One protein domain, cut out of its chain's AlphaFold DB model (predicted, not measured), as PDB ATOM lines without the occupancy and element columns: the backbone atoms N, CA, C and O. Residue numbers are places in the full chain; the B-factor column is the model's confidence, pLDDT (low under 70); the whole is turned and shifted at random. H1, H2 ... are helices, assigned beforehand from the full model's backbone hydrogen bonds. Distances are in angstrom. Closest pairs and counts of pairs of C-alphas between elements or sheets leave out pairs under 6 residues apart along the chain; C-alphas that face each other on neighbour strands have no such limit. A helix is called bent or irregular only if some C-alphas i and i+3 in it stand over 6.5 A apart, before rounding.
ATOM      1  N   ALA A   4     122.188 208.636 212.316       93.81
ATOM      2  CA  ALA A   4     123.263 209.291 213.060       93.81
ATOM      3  C   ALA A   4     123.407 210.772 212.674       93.81
ATOM      4  O   ALA A   4     123.502 211.624 213.548       93.81
ATOM      5  N   THR A   5     123.306 211.084 211.378       96.25
ATOM      6  CA  THR A   5     123.341 212.467 210.880       96.25
ATOM      7  C   THR A   5     122.194 213.312 211.441       96.25
ATOM      8  O   THR A   5     122.412 214.467 211.787       96.25
ATOM      9  N   HIS A   6     120.986 212.755 211.572       96.88
ATOM     10  CA  HIS A   6     119.855 213.475 212.170       96.88
ATOM     11  C   HIS A   6     120.093 213.791 213.657       96.88
ATOM     12  O   HIS A   6     119.846 214.910 214.101       96.88
ATOM     13  N   TYR A   7     120.664 212.859 214.427       97.56
ATOM     14  CA  TYR A   7     121.052 213.133 215.817       97.56
ATOM     15  C   TYR A   7     122.168 214.178 215.935       97.56
ATOM     16  O   TYR A   7     122.097 215.056 216.795       97.56
ATOM     17  N   GLU A   8     123.188 214.104 215.078       97.81
ATOM     18  CA  GLU A   8     124.272 215.092 215.024       97.81
ATOM     19  C   GLU A   8     123.729 216.495 214.727       97.81
ATOM     20  O   GLU A   8     124.063 217.448 215.430       97.81
ATOM     21  N   ASN A   9     122.829 216.608 213.746       97.94
ATOM     22  CA  ASN A   9     122.165 217.863 213.409       97.94
ATOM     23  C   ASN A   9     121.322 218.397 214.571       97.94
ATOM     24  O   ASN A   9     121.418 219.580 214.895       97.94
ATOM     25  N   ALA A  10     120.526 217.541 215.219       98.12
ATOM     26  CA  ALA A  10     119.709 217.929 216.365       98.12
ATOM     27  C   ALA A  10     120.569 218.495 217.506       98.12
ATOM     28  O   ALA A  10     120.260 219.558 218.049       98.12
ATOM     29  N   ASN A  11     121.682 217.828 217.831       97.94
ATOM     30  CA  ASN A  11     122.621 218.293 218.852       97.94
ATOM     31  C   ASN A  11     123.257 219.630 218.461       97.94
ATOM     32  O   ASN A  11     123.213 220.579 219.243       97.94
ATOM     33  N   PHE A  12     123.768 219.740 217.232       98.25
ATOM     34  CA  PHE A  12     124.369 220.973 216.729       98.25
ATOM     35  C   PHE A  12     123.400 222.162 216.796       98.25
ATOM     36  O   PHE A  12     123.760 223.239 217.270       98.25
ATOM     37  N   LEU A  13     122.154 221.979 216.352       98.31
ATOM     38  CA  LEU A  13     121.136 223.030 216.362       98.31
ATOM     39  C   LEU A  13     120.791 223.476 217.787       98.31
ATOM     40  O   LEU A  13     120.598 224.671 218.027       98.31
ATOM     41  N   ARG A  14     120.759 222.538 218.738       98.00
ATOM     42  CA  ARG A  14     120.497 222.817 220.154       98.00
ATOM     43  C   ARG A  14     121.648 223.595 220.795       98.00
ATOM     44  O   ARG A  14     121.409 224.641 221.395       98.00
ATOM     45  N   GLU A  15     122.887 223.162 220.574       97.88
ATOM     46  CA  GLU A  15     124.094 223.869 221.025       97.88
ATOM     47  C   GLU A  15     124.198 225.275 220.420       97.88
ATOM     48  O   GLU A  15     124.550 226.242 221.108       97.88
ATOM     49  N   LEU A  16     123.850 225.414 219.136       96.81
ATOM     50  CA  LEU A  16     123.815 226.705 218.463       96.81
ATOM     51  C   LEU A  16     122.751 227.611 219.082       96.81
ATOM     52  O   LEU A  16     123.041 228.776 219.338       96.81
ATOM     53  N   ALA A  17     121.552 227.097 219.366       96.06
ATOM     54  CA  ALA A  17     120.488 227.866 220.005       96.06
ATOM     55  C   ALA A  17     120.906 228.391 221.390       96.06
ATOM     56  O   ALA A  17     120.643 229.549 221.718       96.06
ATOM     57  N   GLU A  18     121.600 227.568 222.179       95.94
ATOM     58  CA  GLU A  18     122.113 227.933 223.505       95.94
ATOM     59  C   GLU A  18     123.260 228.949 223.439       95.94
ATOM     60  O   GLU A  18     123.367 229.849 224.280       95.94
ATOM     61  N   SER A  19     124.116 228.832 222.424       95.94
ATOM     62  CA  SER A  19     125.300 229.678 222.266       95.94
ATOM     63  C   SER A  19     125.007 230.993 221.542       95.94
ATOM     64  O   SER A  19     125.723 231.977 221.749       95.94
ATOM     65  N   LEU A  20     123.953 231.059 220.722       93.44
ATOM     66  CA  LEU A  20     123.632 232.213 219.875       93.44
ATOM     67  C   LEU A  20     123.520 233.542 220.651       93.44
ATOM     68  O   LEU A  20     124.107 234.526 220.190       93.44
ATOM     69  N   PRO A  21     122.879 233.606 221.839       91.25
ATOM     70  CA  PRO A  21     122.833 234.833 222.634       91.25
ATOM     71  C   PRO A  21     124.211 235.325 223.088       91.25
ATOM     72  O   PRO A  21     124.413 236.524 223.264       91.25
ATOM     73  N   ARG A  22     125.176 234.412 223.268       92.69
ATOM     74  CA  ARG A  22     126.557 234.740 223.658       92.69
ATOM     75  C   ARG A  22     127.414 235.124 222.456       92.69
ATOM     76  O   ARG A  22     128.233 236.032 222.565       92.69
ATOM     77  N   ILE A  23     127.221 234.449 221.323       91.62
ATOM     78  CA  ILE A  23     127.967 234.683 220.077       91.62
ATOM     79  C   ILE A  23     127.551 236.013 219.439       91.62
ATOM     80  O   ILE A  23     128.394 236.740 218.917       91.62
ATOM     81  N   ASN A  24     126.259 236.352 219.488       89.81
ATOM     82  CA  ASN A  24     125.737 237.569 218.879       89.81
ATOM     83  C   ASN A  24     124.763 238.337 219.799       89.81
ATOM     84  O   ASN A  24     123.580 238.494 219.482       89.81
ATOM     85  N   PRO A  25     125.244 238.885 220.929       82.56
ATOM     86  CA  PRO A  25     124.391 239.449 221.976       82.56
ATOM     87  C   PRO A  25     123.585 240.679 221.543       82.56
ATOM     88  O   PRO A  25     122.522 240.928 222.098       82.56
ATOM     89  N   LYS A  26     124.058 241.442 220.550       83.38
ATOM     90  CA  LYS A  26     123.413 242.695 220.111       83.38
ATOM     91  C   LYS A  26     122.392 242.513 218.991       83.38
ATOM     92  O   LYS A  26     121.583 243.407 218.765       83.38
ATOM     93  N   THR A  27     122.468 241.398 218.269       88.56
ATOM     94  CA  THR A  27     121.768 241.240 216.986       88.56
ATOM     95  C   THR A  27     120.959 239.955 216.890       88.56
ATOM     96  O   THR A  27     120.105 239.864 216.010       88.56
ATOM     97  N   HIS A  28     121.206 238.971 217.763       87.12
ATOM     98  CA  HIS A  28     120.349 237.793 217.822       87.12
ATOM     99  C   HIS A  28     118.926 238.203 218.198       87.12
ATOM    100  O   HIS A  28     118.711 239.116 218.999       87.12
ATOM    101  N   LYS A  29     117.955 237.503 217.621       92.44
ATOM    102  CA  LYS A  29     116.554 237.659 217.992       92.44
ATOM    103  C   LYS A  29     116.050 236.407 218.709       92.44
ATOM    104  O   LYS A  29     116.446 235.304 218.318       92.44
ATOM    105  N   PRO A  30     115.166 236.532 219.712       92.25
ATOM    106  CA  PRO A  30     114.579 235.375 220.387       92.25
ATOM    107  C   PRO A  30     113.919 234.379 219.421       92.25
ATOM    108  O   PRO A  30     114.001 233.172 219.634       92.25
ATOM    109  N   GLU A  31     113.337 234.856 218.317       95.06
ATOM    110  CA  GLU A  31     112.706 234.005 217.303       95.06
ATOM    111  C   GLU A  31     113.719 233.105 216.582       95.06
ATOM    112  O   GLU A  31     113.366 232.012 216.150       95.06
ATOM    113  N   GLN A  32     114.984 233.528 216.471       94.69
ATOM    114  CA  GLN A  32     116.043 232.706 215.882       94.69
ATOM    115  C   GLN A  32     116.407 231.539 216.800       94.69
ATOM    116  O   GLN A  32     116.555 230.417 216.328       94.69
ATOM    117  N   VAL A  33     116.494 231.780 218.113       95.56
ATOM    118  CA  VAL A  33     116.728 230.719 219.106       95.56
ATOM    119  C   VAL A  33     115.572 229.718 219.090       95.56
ATOM    120  O   VAL A  33     115.804 228.515 219.025       95.56
ATOM    121  N   GLN A  34     114.329 230.208 219.065       96.38
ATOM    122  CA  GLN A  34     113.141 229.350 218.985       96.38
ATOM    123  C   GLN A  34     113.087 228.540 217.684       96.38
ATOM    124  O   GLN A  34     112.687 227.379 217.699       96.38
ATOM    125  N   LEU A  35     113.486 229.134 216.554       97.38
ATOM    126  CA  LEU A  35     113.575 228.421 215.283       97.38
ATOM    127  C   LEU A  35     114.603 227.288 215.358       97.38
ATOM    128  O   LEU A  35     114.288 226.171 214.968       97.38
ATOM    129  N   LEU A  36     115.799 227.557 215.886       97.81
ATOM    130  CA  LEU A  36     116.846 226.544 216.034       97.81
ATOM    131  C   LEU A  36     116.408 225.392 216.945       97.81
ATOM    132  O   LEU A  36     116.644 224.235 216.614       97.81
ATOM    133  N   GLN A  37     115.721 225.695 218.050       97.75
ATOM    134  CA  GLN A  37     115.156 224.675 218.936       97.75
ATOM    135  C   GLN A  37     114.122 223.807 218.215       97.75
ATOM    136  O   GLN A  37     114.182 222.586 218.307       97.75
ATOM    137  N   ARG A  38     113.221 224.418 217.438       98.38
ATOM    138  CA  ARG A  38     112.224 223.674 216.660       98.38
ATOM    139  C   ARG A  38     112.868 222.774 215.609       98.38
ATOM    140  O   ARG A  38     112.487 221.618 215.500       98.38
ATOM    141  N   LEU A  39     113.859 223.282 214.876       98.50
ATOM    142  CA  LEU A  39     114.595 222.488 213.889       98.50
ATOM    143  C   LEU A  39     115.345 221.323 214.553       98.50
ATOM    144  O   LEU A  39     115.383 220.229 214.002       98.50
ATOM    145  N   ALA A  40     115.908 221.531 215.749       98.44
ATOM    146  CA  ALA A  40     116.537 220.455 216.510       98.44
ATOM    147  C   ALA A  40     115.531 219.350 216.874       98.44
ATOM    148  O   ALA A  40     115.845 218.165 216.761       98.44
ATOM    149  N   ASP A  41     114.324 219.733 217.293       98.38
ATOM    150  CA  ASP A  41     113.261 218.782 217.616       98.38
ATOM    151  C   ASP A  41     112.748 218.055 216.354       98.38
ATOM    152  O   ASP A  41     112.509 216.850 216.399       98.38
ATOM    153  N   GLU A  42     112.648 218.740 215.209       98.38
ATOM    154  CA  GLU A  42     112.292 218.131 213.917       98.38
ATOM    155  C   GLU A  42     113.326 217.086 213.460       98.38
ATOM    156  O   GLU A  42     112.953 215.978 213.073       98.38
ATOM    157  N   GLU A  43     114.626 217.389 213.564       98.31
ATOM    158  CA  GLU A  43     115.700 216.428 213.265       98.31
ATOM    159  C   GLU A  43     115.650 215.211 214.205       98.31
ATOM    160  O   GLU A  43     115.836 214.071 213.771       98.31
ATOM    161  N   LEU A  44     115.332 215.422 215.486       98.06
ATOM    162  CA  LEU A  44     115.186 214.340 216.458       98.06
ATOM    163  C   LEU A  44     113.998 213.423 216.135       98.06
ATOM    164  O   LEU A  44     114.120 212.197 216.216       98.06
ATOM    165  N   GLU A  45     112.855 213.996 215.765       98.06
ATOM    166  CA  GLU A  45     111.684 213.224 215.344       98.06
ATOM    167  C   GLU A  45     111.950 212.458 214.044       98.06
ATOM    168  O   GLU A  45     111.571 211.289 213.936       98.06
ATOM    169  N   GLN A  46     112.686 213.047 213.096       97.69
ATOM    170  CA  GLN A  46     113.099 212.345 211.881       97.69
ATOM    171  C   GLN A  46     114.015 211.153 212.196       97.69
ATOM    172  O   GLN A  46     113.806 210.062 211.659       97.69
ATOM    173  N   ALA A  47     114.982 211.315 213.107       97.62
ATOM    174  CA  ALA A  47     115.845 210.215 213.541       97.62
ATOM    175  C   ALA A  47     115.024 209.054 214.126       97.62
ATOM    176  O   ALA A  47     115.185 207.901 213.717       97.62
ATOM    177  N   ARG A  48     114.088 209.363 215.033       97.06
ATOM    178  CA  ARG A  48     113.195 208.374 215.660       97.06
ATOM    179  C   ARG A  48     112.314 207.668 214.637       97.06
ATOM    180  O   ARG A  48     112.136 206.450 214.709       97.06
ATOM    181  N   TYR A  49     111.772 208.415 213.679       97.25
ATOM    182  CA  TYR A  49     110.974 207.854 212.596       97.25
ATOM    183  C   TYR A  49     111.792 206.871 211.753       97.25
ATOM    184  O   TYR A  49     111.343 205.750 211.506       97.25
ATOM    185  N   ASP A  50     113.010 207.248 211.367       97.19
ATOM    186  CA  ASP A  50     113.898 206.402 210.572       97.19
ATOM    187  C   ASP A  50     114.256 205.098 211.299       97.19
ATOM    188  O   ASP A  50     114.257 204.021 210.690       97.19
ATOM    189  N   GLU A  51     114.536 205.165 212.605       96.88
ATOM    190  CA  GLU A  51     114.779 203.979 213.434       96.88
ATOM    191  C   GLU A  51     113.553 203.079 213.508       96.88
ATOM    192  O   GLU A  51     113.657 201.866 213.304       96.88
ATOM    193  N   TRP A  52     112.383 203.670 213.746       97.62
ATOM    194  CA  TRP A  52     111.130 202.936 213.803       97.62
ATOM    195  C   TRP A  52     110.825 202.231 212.476       97.62
ATOM    196  O   TRP A  52     110.517 201.035 212.472       97.62
ATOM    197  N   VAL A  53     110.969 202.923 211.339       97.44
ATOM    198  CA  VAL A  53     110.786 202.329 210.008       97.44
ATOM    199  C   VAL A  53     111.783 201.197 209.788       97.44
ATOM    200  O   VAL A  53     111.384 200.108 209.367       97.44
ATOM    201  N   ARG A  54     113.067 201.407 210.105       96.94
ATOM    202  CA  ARG A  54     114.098 200.376 209.943       96.94
ATOM    203  C   ARG A  54     113.793 199.144 210.792       96.94
ATOM    204  O   ARG A  54     113.859 198.034 210.268       96.94
ATOM    205  N   GLY A  55     113.419 199.327 212.057       97.75
ATOM    206  CA  GLY A  55     113.029 198.241 212.956       97.75
ATOM    207  C   GLY A  55     111.805 197.482 212.447       97.75
ATOM    208  O   GLY A  55     111.818 196.252 212.373       97.75
ATOM    209  N   LYS A  56     110.774 198.205 211.996       98.06
ATOM    210  CA  LYS A  56     109.557 197.621 211.421       98.06
ATOM    211  C   LYS A  56     109.845 196.809 210.157       98.06
ATOM    212  O   LYS A  56     109.324 195.707 210.004       98.06
ATOM    213  N   VAL A  57     110.688 197.326 209.262       97.75
ATOM    214  CA  VAL A  57     111.091 196.629 208.030       97.75
ATOM    215  C   VAL A  57     111.948 195.407 208.344       97.75
ATOM    216  O   VAL A  57     111.731 194.356 207.747       97.75
ATOM    217  N   ALA A  58     112.897 195.514 209.277       98.00
ATOM    218  CA  ALA A  58     113.725 194.386 209.691       98.00
ATOM    219  C   ALA A  58     112.869 193.251 210.271       98.00
ATOM    220  O   ALA A  58     113.019 192.106 209.852       98.00
ATOM    221  N   ALA A  59     111.917 193.578 211.150       97.69
ATOM    222  CA  ALA A  59     110.974 192.608 211.697       97.69
ATOM    223  C   ALA A  59     110.108 191.959 210.602       97.69
ATOM    224  O   ALA A  59     109.968 190.741 210.579       97.69
ATOM    225  N   ALA A  60     109.582 192.748 209.658       95.31
ATOM    226  CA  ALA A  60     108.788 192.224 208.546       95.31
ATOM    227  C   ALA A  60     109.602 191.316 207.609       95.31
ATOM    228  O   ALA A  60     109.084 190.322 207.116       95.31
ATOM    229  N   ARG A  61     110.881 191.633 207.370       95.50
ATOM    230  CA  ARG A  61     111.785 190.802 206.556       95.50
ATOM    231  C   ARG A  61     112.223 189.520 207.259       95.50
ATOM    232  O   ARG A  61     112.554 188.558 206.577       95.50
ATOM    233  N   ALA A  62     112.266 189.523 208.588       97.19
ATOM    234  CA  ALA A  62     112.575 188.341 209.386       97.19
ATOM    235  C   ALA A  62     111.379 187.377 209.513       97.19
ATOM    236  O   ALA A  62     111.559 186.244 209.957       97.19
ATOM    237  N   ASP A  63     110.169 187.807 209.141       95.75
ATOM    238  CA  ASP A  63     108.975 186.966 209.160       95.75
ATOM    239  C   ASP A  63     109.052 185.886 208.072       95.75
ATOM    240  O   ASP A  63     109.141 186.177 206.880       95.75
ATOM    241  N   THR A  64     109.016 184.622 208.492       95.81
ATOM    242  CA  THR A  64     109.109 183.460 207.600       95.81
ATOM    243  C   THR A  64     107.751 182.974 207.102       95.81
ATOM    244  O   THR A  64     107.689 181.998 206.351       95.81
ATOM    245  N   ARG A  65     106.643 183.580 207.548       95.19
ATOM    246  CA  ARG A  65     105.303 183.189 207.099       95.19
ATOM    247  C   ARG A  65     105.136 183.512 205.611       95.19
ATOM    248  O   ARG A  65     105.636 184.535 205.142       95.19
ATOM    249  N   PRO A  66     104.421 182.666 204.850       93.12
ATOM    250  CA  PRO A  66     104.169 182.940 203.445       93.12
ATOM    251  C   PRO A  66     103.365 184.233 203.285       93.12
ATOM    252  O   PRO A  66     102.474 184.538 204.082       93.12
ATOM    253  N   GLY A  67     103.676 184.982 202.227       91.81
ATOM    254  CA  GLY A  67     102.908 186.164 201.856       91.81
ATOM    255  C   GLY A  67     101.458 185.812 201.514       91.81
ATOM    256  O   GLY A  67     101.165 184.720 201.030       91.81
ATOM    257  N   MET A  68     100.555 186.759 201.750       94.69
ATOM    258  CA  MET A  68      99.160 186.664 201.319       94.69
ATOM    259  C   MET A  68      98.978 187.332 199.960       94.69
ATOM    260  O   MET A  68      99.627 188.336 199.656       94.69
ATOM    261  N   THR A  69      98.050 186.818 199.159       96.38
ATOM    262  CA  THR A  69      97.605 187.523 197.954       96.38
ATOM    263  C   THR A  69      96.766 188.743 198.329       96.38
ATOM    264  O   THR A  69      96.160 188.807 199.401       96.38
ATOM    265  N   THR A  70      96.674 189.713 197.421       96.06
ATOM    266  CA  THR A  70      95.837 190.904 197.616       96.06
ATOM    267  C   THR A  70      94.378 190.549 197.925       96.06
ATOM    268  O   THR A  70      93.758 191.201 198.764       96.06
ATOM    269  N   ASP A  71      93.834 189.500 197.301       97.56
ATOM    270  CA  ASP A  71      92.451 189.069 197.537       97.56
ATOM    271  C   ASP A  71      92.265 188.444 198.923       97.56
ATOM    272  O   ASP A  71      91.281 188.752 199.597       97.56
ATOM    273  N   GLN A  72      93.236 187.653 199.394       96.94
ATOM    274  CA  GLN A  72      93.231 187.120 200.761       96.94
ATOM    275  C   GLN A  72      93.282 188.250 201.798       96.94
ATOM    276  O   GLN A  72      92.505 188.249 202.753       96.94
ATOM    277  N   VAL A  73      94.141 189.255 201.584       96.56
ATOM    278  CA  VAL A  73      94.217 190.437 202.459       96.56
ATOM    279  C   VAL A  73      92.893 191.203 202.454       96.56
ATOM    280  O   VAL A  73      92.394 191.577 203.515       96.56
ATOM    281  N   ARG A  74      92.289 191.412 201.279       97.56
ATOM    282  CA  ARG A  74      91.006 192.117 201.149       97.56
ATOM    283  C   ARG A  74      89.885 191.391 201.892       97.56
ATOM    284  O   ARG A  74      89.133 192.035 202.618       97.56
ATOM    285  N   GLN A  75      89.782 190.071 201.741       97.25
ATOM    286  CA  GLN A  75      88.788 189.272 202.459       97.25
ATOM    287  C   GLN A  75      88.974 189.373 203.975       97.25
ATOM    288  O   GLN A  75      88.008 189.642 204.686       97.25
ATOM    289  N   LEU A  76      90.212 189.240 204.464       96.38
ATOM    290  CA  LEU A  76      90.517 189.344 205.892       96.38
ATOM    291  C   LEU A  76      90.125 190.713 206.470       96.38
ATOM    292  O   LEU A  76      89.538 190.788 207.550       96.38
ATOM    293  N   LEU A  77      90.424 191.798 205.749       96.56
ATOM    294  CA  LEU A  77      90.055 193.155 206.163       96.56
ATOM    295  C   LEU A  77      88.536 193.359 206.189       96.56
ATOM    296  O   LEU A  77      88.030 193.974 207.127       96.56
ATOM    297  N   ASN A  78      87.812 192.825 205.201       96.50
ATOM    298  CA  ASN A  78      86.353 192.911 205.158       96.50
ATOM    299  C   ASN A  78      85.723 192.210 206.364       96.50
ATOM    300  O   ASN A  78      84.956 192.847 207.086       96.50
ATOM    301  N   VAL A  79      86.116 190.959 206.634       97.06
ATOM    302  CA  VAL A  79      85.631 190.188 207.793       97.06
ATOM    303  C   VAL A  79      85.891 190.947 209.092       97.06
ATOM    304  O   VAL A  79      84.961 191.215 209.849       97.06
ATOM    305  N   ARG A  80      87.130 191.408 209.308       96.06
ATOM    306  CA  ARG A  80      87.492 192.162 210.516       96.06
ATOM    307  C   ARG A  80      86.687 193.456 210.662       96.06
ATOM    308  O   ARG A  80      86.337 193.846 211.773       96.06
ATOM    309  N   SER A  81      86.401 194.144 209.556       95.25
ATOM    310  CA  SER A  81      85.588 195.365 209.580       95.25
ATOM    311  C   SER A  81      84.136 195.089 209.981       95.25
ATOM    312  O   SER A  81      83.543 195.883 210.706       95.25
ATOM    313  N   GLU A  82      83.564 193.966 209.542       95.25
ATOM    314  CA  GLU A  82      82.206 193.558 209.898       95.25
ATOM    315  C   GLU A  82      82.110 193.133 211.363       95.25
ATOM    316  O   GLU A  82      81.165 193.525 212.044       95.25
ATOM    317  N   GLU A  83      83.105 192.402 211.865       95.06
ATOM    318  CA  GLU A  83      83.214 192.046 213.282       95.06
ATOM    319  C   GLU A  83      83.271 193.295 214.167       95.06
ATOM    320  O   GLU A  83      82.500 193.411 215.118       95.06
ATOM    321  N   LEU A  84      84.118 194.269 213.810       94.88
ATOM    322  CA  LEU A  84      84.217 195.539 214.535       94.88
ATOM    323  C   LEU A  84      82.906 196.329 214.511       94.88
ATOM    324  O   LEU A  84      82.541 196.913 215.524       94.88
ATOM    325  N   ARG A  85      82.178 196.338 213.387       93.06
ATOM    326  CA  ARG A  85      80.871 197.013 213.300       93.06
ATOM    327  C   ARG A  85      79.786 196.335 214.130       93.06
ATOM    328  O   ARG A  85      78.904 197.029 214.604       93.06
ATOM    329  N   ARG A  86      79.812 195.006 214.264       92.00
ATOM    330  CA  ARG A  86      78.830 194.252 215.068       92.00
ATOM    331  C   ARG A  86      79.096 194.337 216.571       92.00
ATOM    332  O   ARG A  86      78.199 194.044 217.351       92.00
ATOM    333  N   ALA A  87      80.324 194.672 216.961       87.62
ATOM    334  CA  ALA A  87      80.740 194.840 218.352       87.62
ATOM    335  C   ALA A  87      80.500 196.263 218.905       87.62
ATOM    336  O   ALA A  87      80.802 196.506 220.073       87.62
ATOM    337  N   LEU A  88      79.998 197.182 218.071       67.19
ATOM    338  CA  LEU A  88      79.582 198.549 218.413       67.19
ATOM    339  C   LEU A  88      78.056 198.623 218.523       67.19
ATOM    340  O   LEU A  88      77.587 199.387 219.393       67.19
TER     341      LEU A  88
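AT A GLANCE: This is residues 4 to 88 of the 88 residues of an uncharacterized protein of uncultured prokaryote (UniProt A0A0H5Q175). A long helix, H2, forms a helical hairpin with the shorter H1, which folds back beside the first half or so of H2; the rest of H2 runs on alone, and beyond its far end the chain turns off into a separate helix, H3, that touches neither of the others. Residues 51 to 88, with the last part of H2 and the whole of H3, stand free, and the outline is like an open angle with the hairpin in one arm and H3 as the other. The printed part has 85 residues with three named helices, in the order H1, H2, H3, and no named strand; the class is all helix. The whole is extended, with a radius of gyration of the C-alphas of 23.2 A, and flat, spanning 66 by 35 by 18 A.

HOW THE PARTS SIT: H2, residues 30 to 62, is the longest helix by residues. H1, residues 4 to 23, touches H2, with 33 pairs of C-alphas within 8 A; the closest C-alphas are those of Ala 10 and Ala 40, 4.1 A apart. H2 touches H1 with residues 32 to 47 alone. The two helices run opposite ways at a shallow tilt of 11 degrees, and they form a helical hairpin. H1 has a kink of 34 degrees near residue 17 and is only just irregular: C-alphas 18 and 21 are 7.0 A apart. H3, residues 70 to 86, is apart from H1 and from H2. In H2 and H3 every O i to N i+4 pair is within hydrogen-bond range; in H1 it is 14 of 16.

IN THESE COORDINATES: H2 begins at C-alpha 30, at (114.579, 235.375, 220.387), and ends at C-alpha 62, at (112.575, 188.341, 209.386), 48.3 A from first to last C-alpha. H1 begins at C-alpha 4, at (123.263, 209.291, 213.060), and measures 26.8 A from C-alpha 4 to C-alpha 23. H3 measures 24.6 A from C-alpha 70 to C-alpha 86, which is at (78.830, 194.252, 215.068).

THE WHOLE: The two C-alphas farthest apart are those of Lys 26 and Gln 72, at 66.1 A. The C-alphas of Ala 4 and Leu 88, the first and last printed, are 45.3 A apart; Leu 88 is the chain's last residue. The links H1 to H2, of 6 residues, and H2 to H3, of 7 residues, are both short. Residues 22 to 27, of which 22 and 23 belong to H1, also stand free. The printed part has no cut. The mean pLDDT of the printed part is 95.3, and residue 88 alone is under 70.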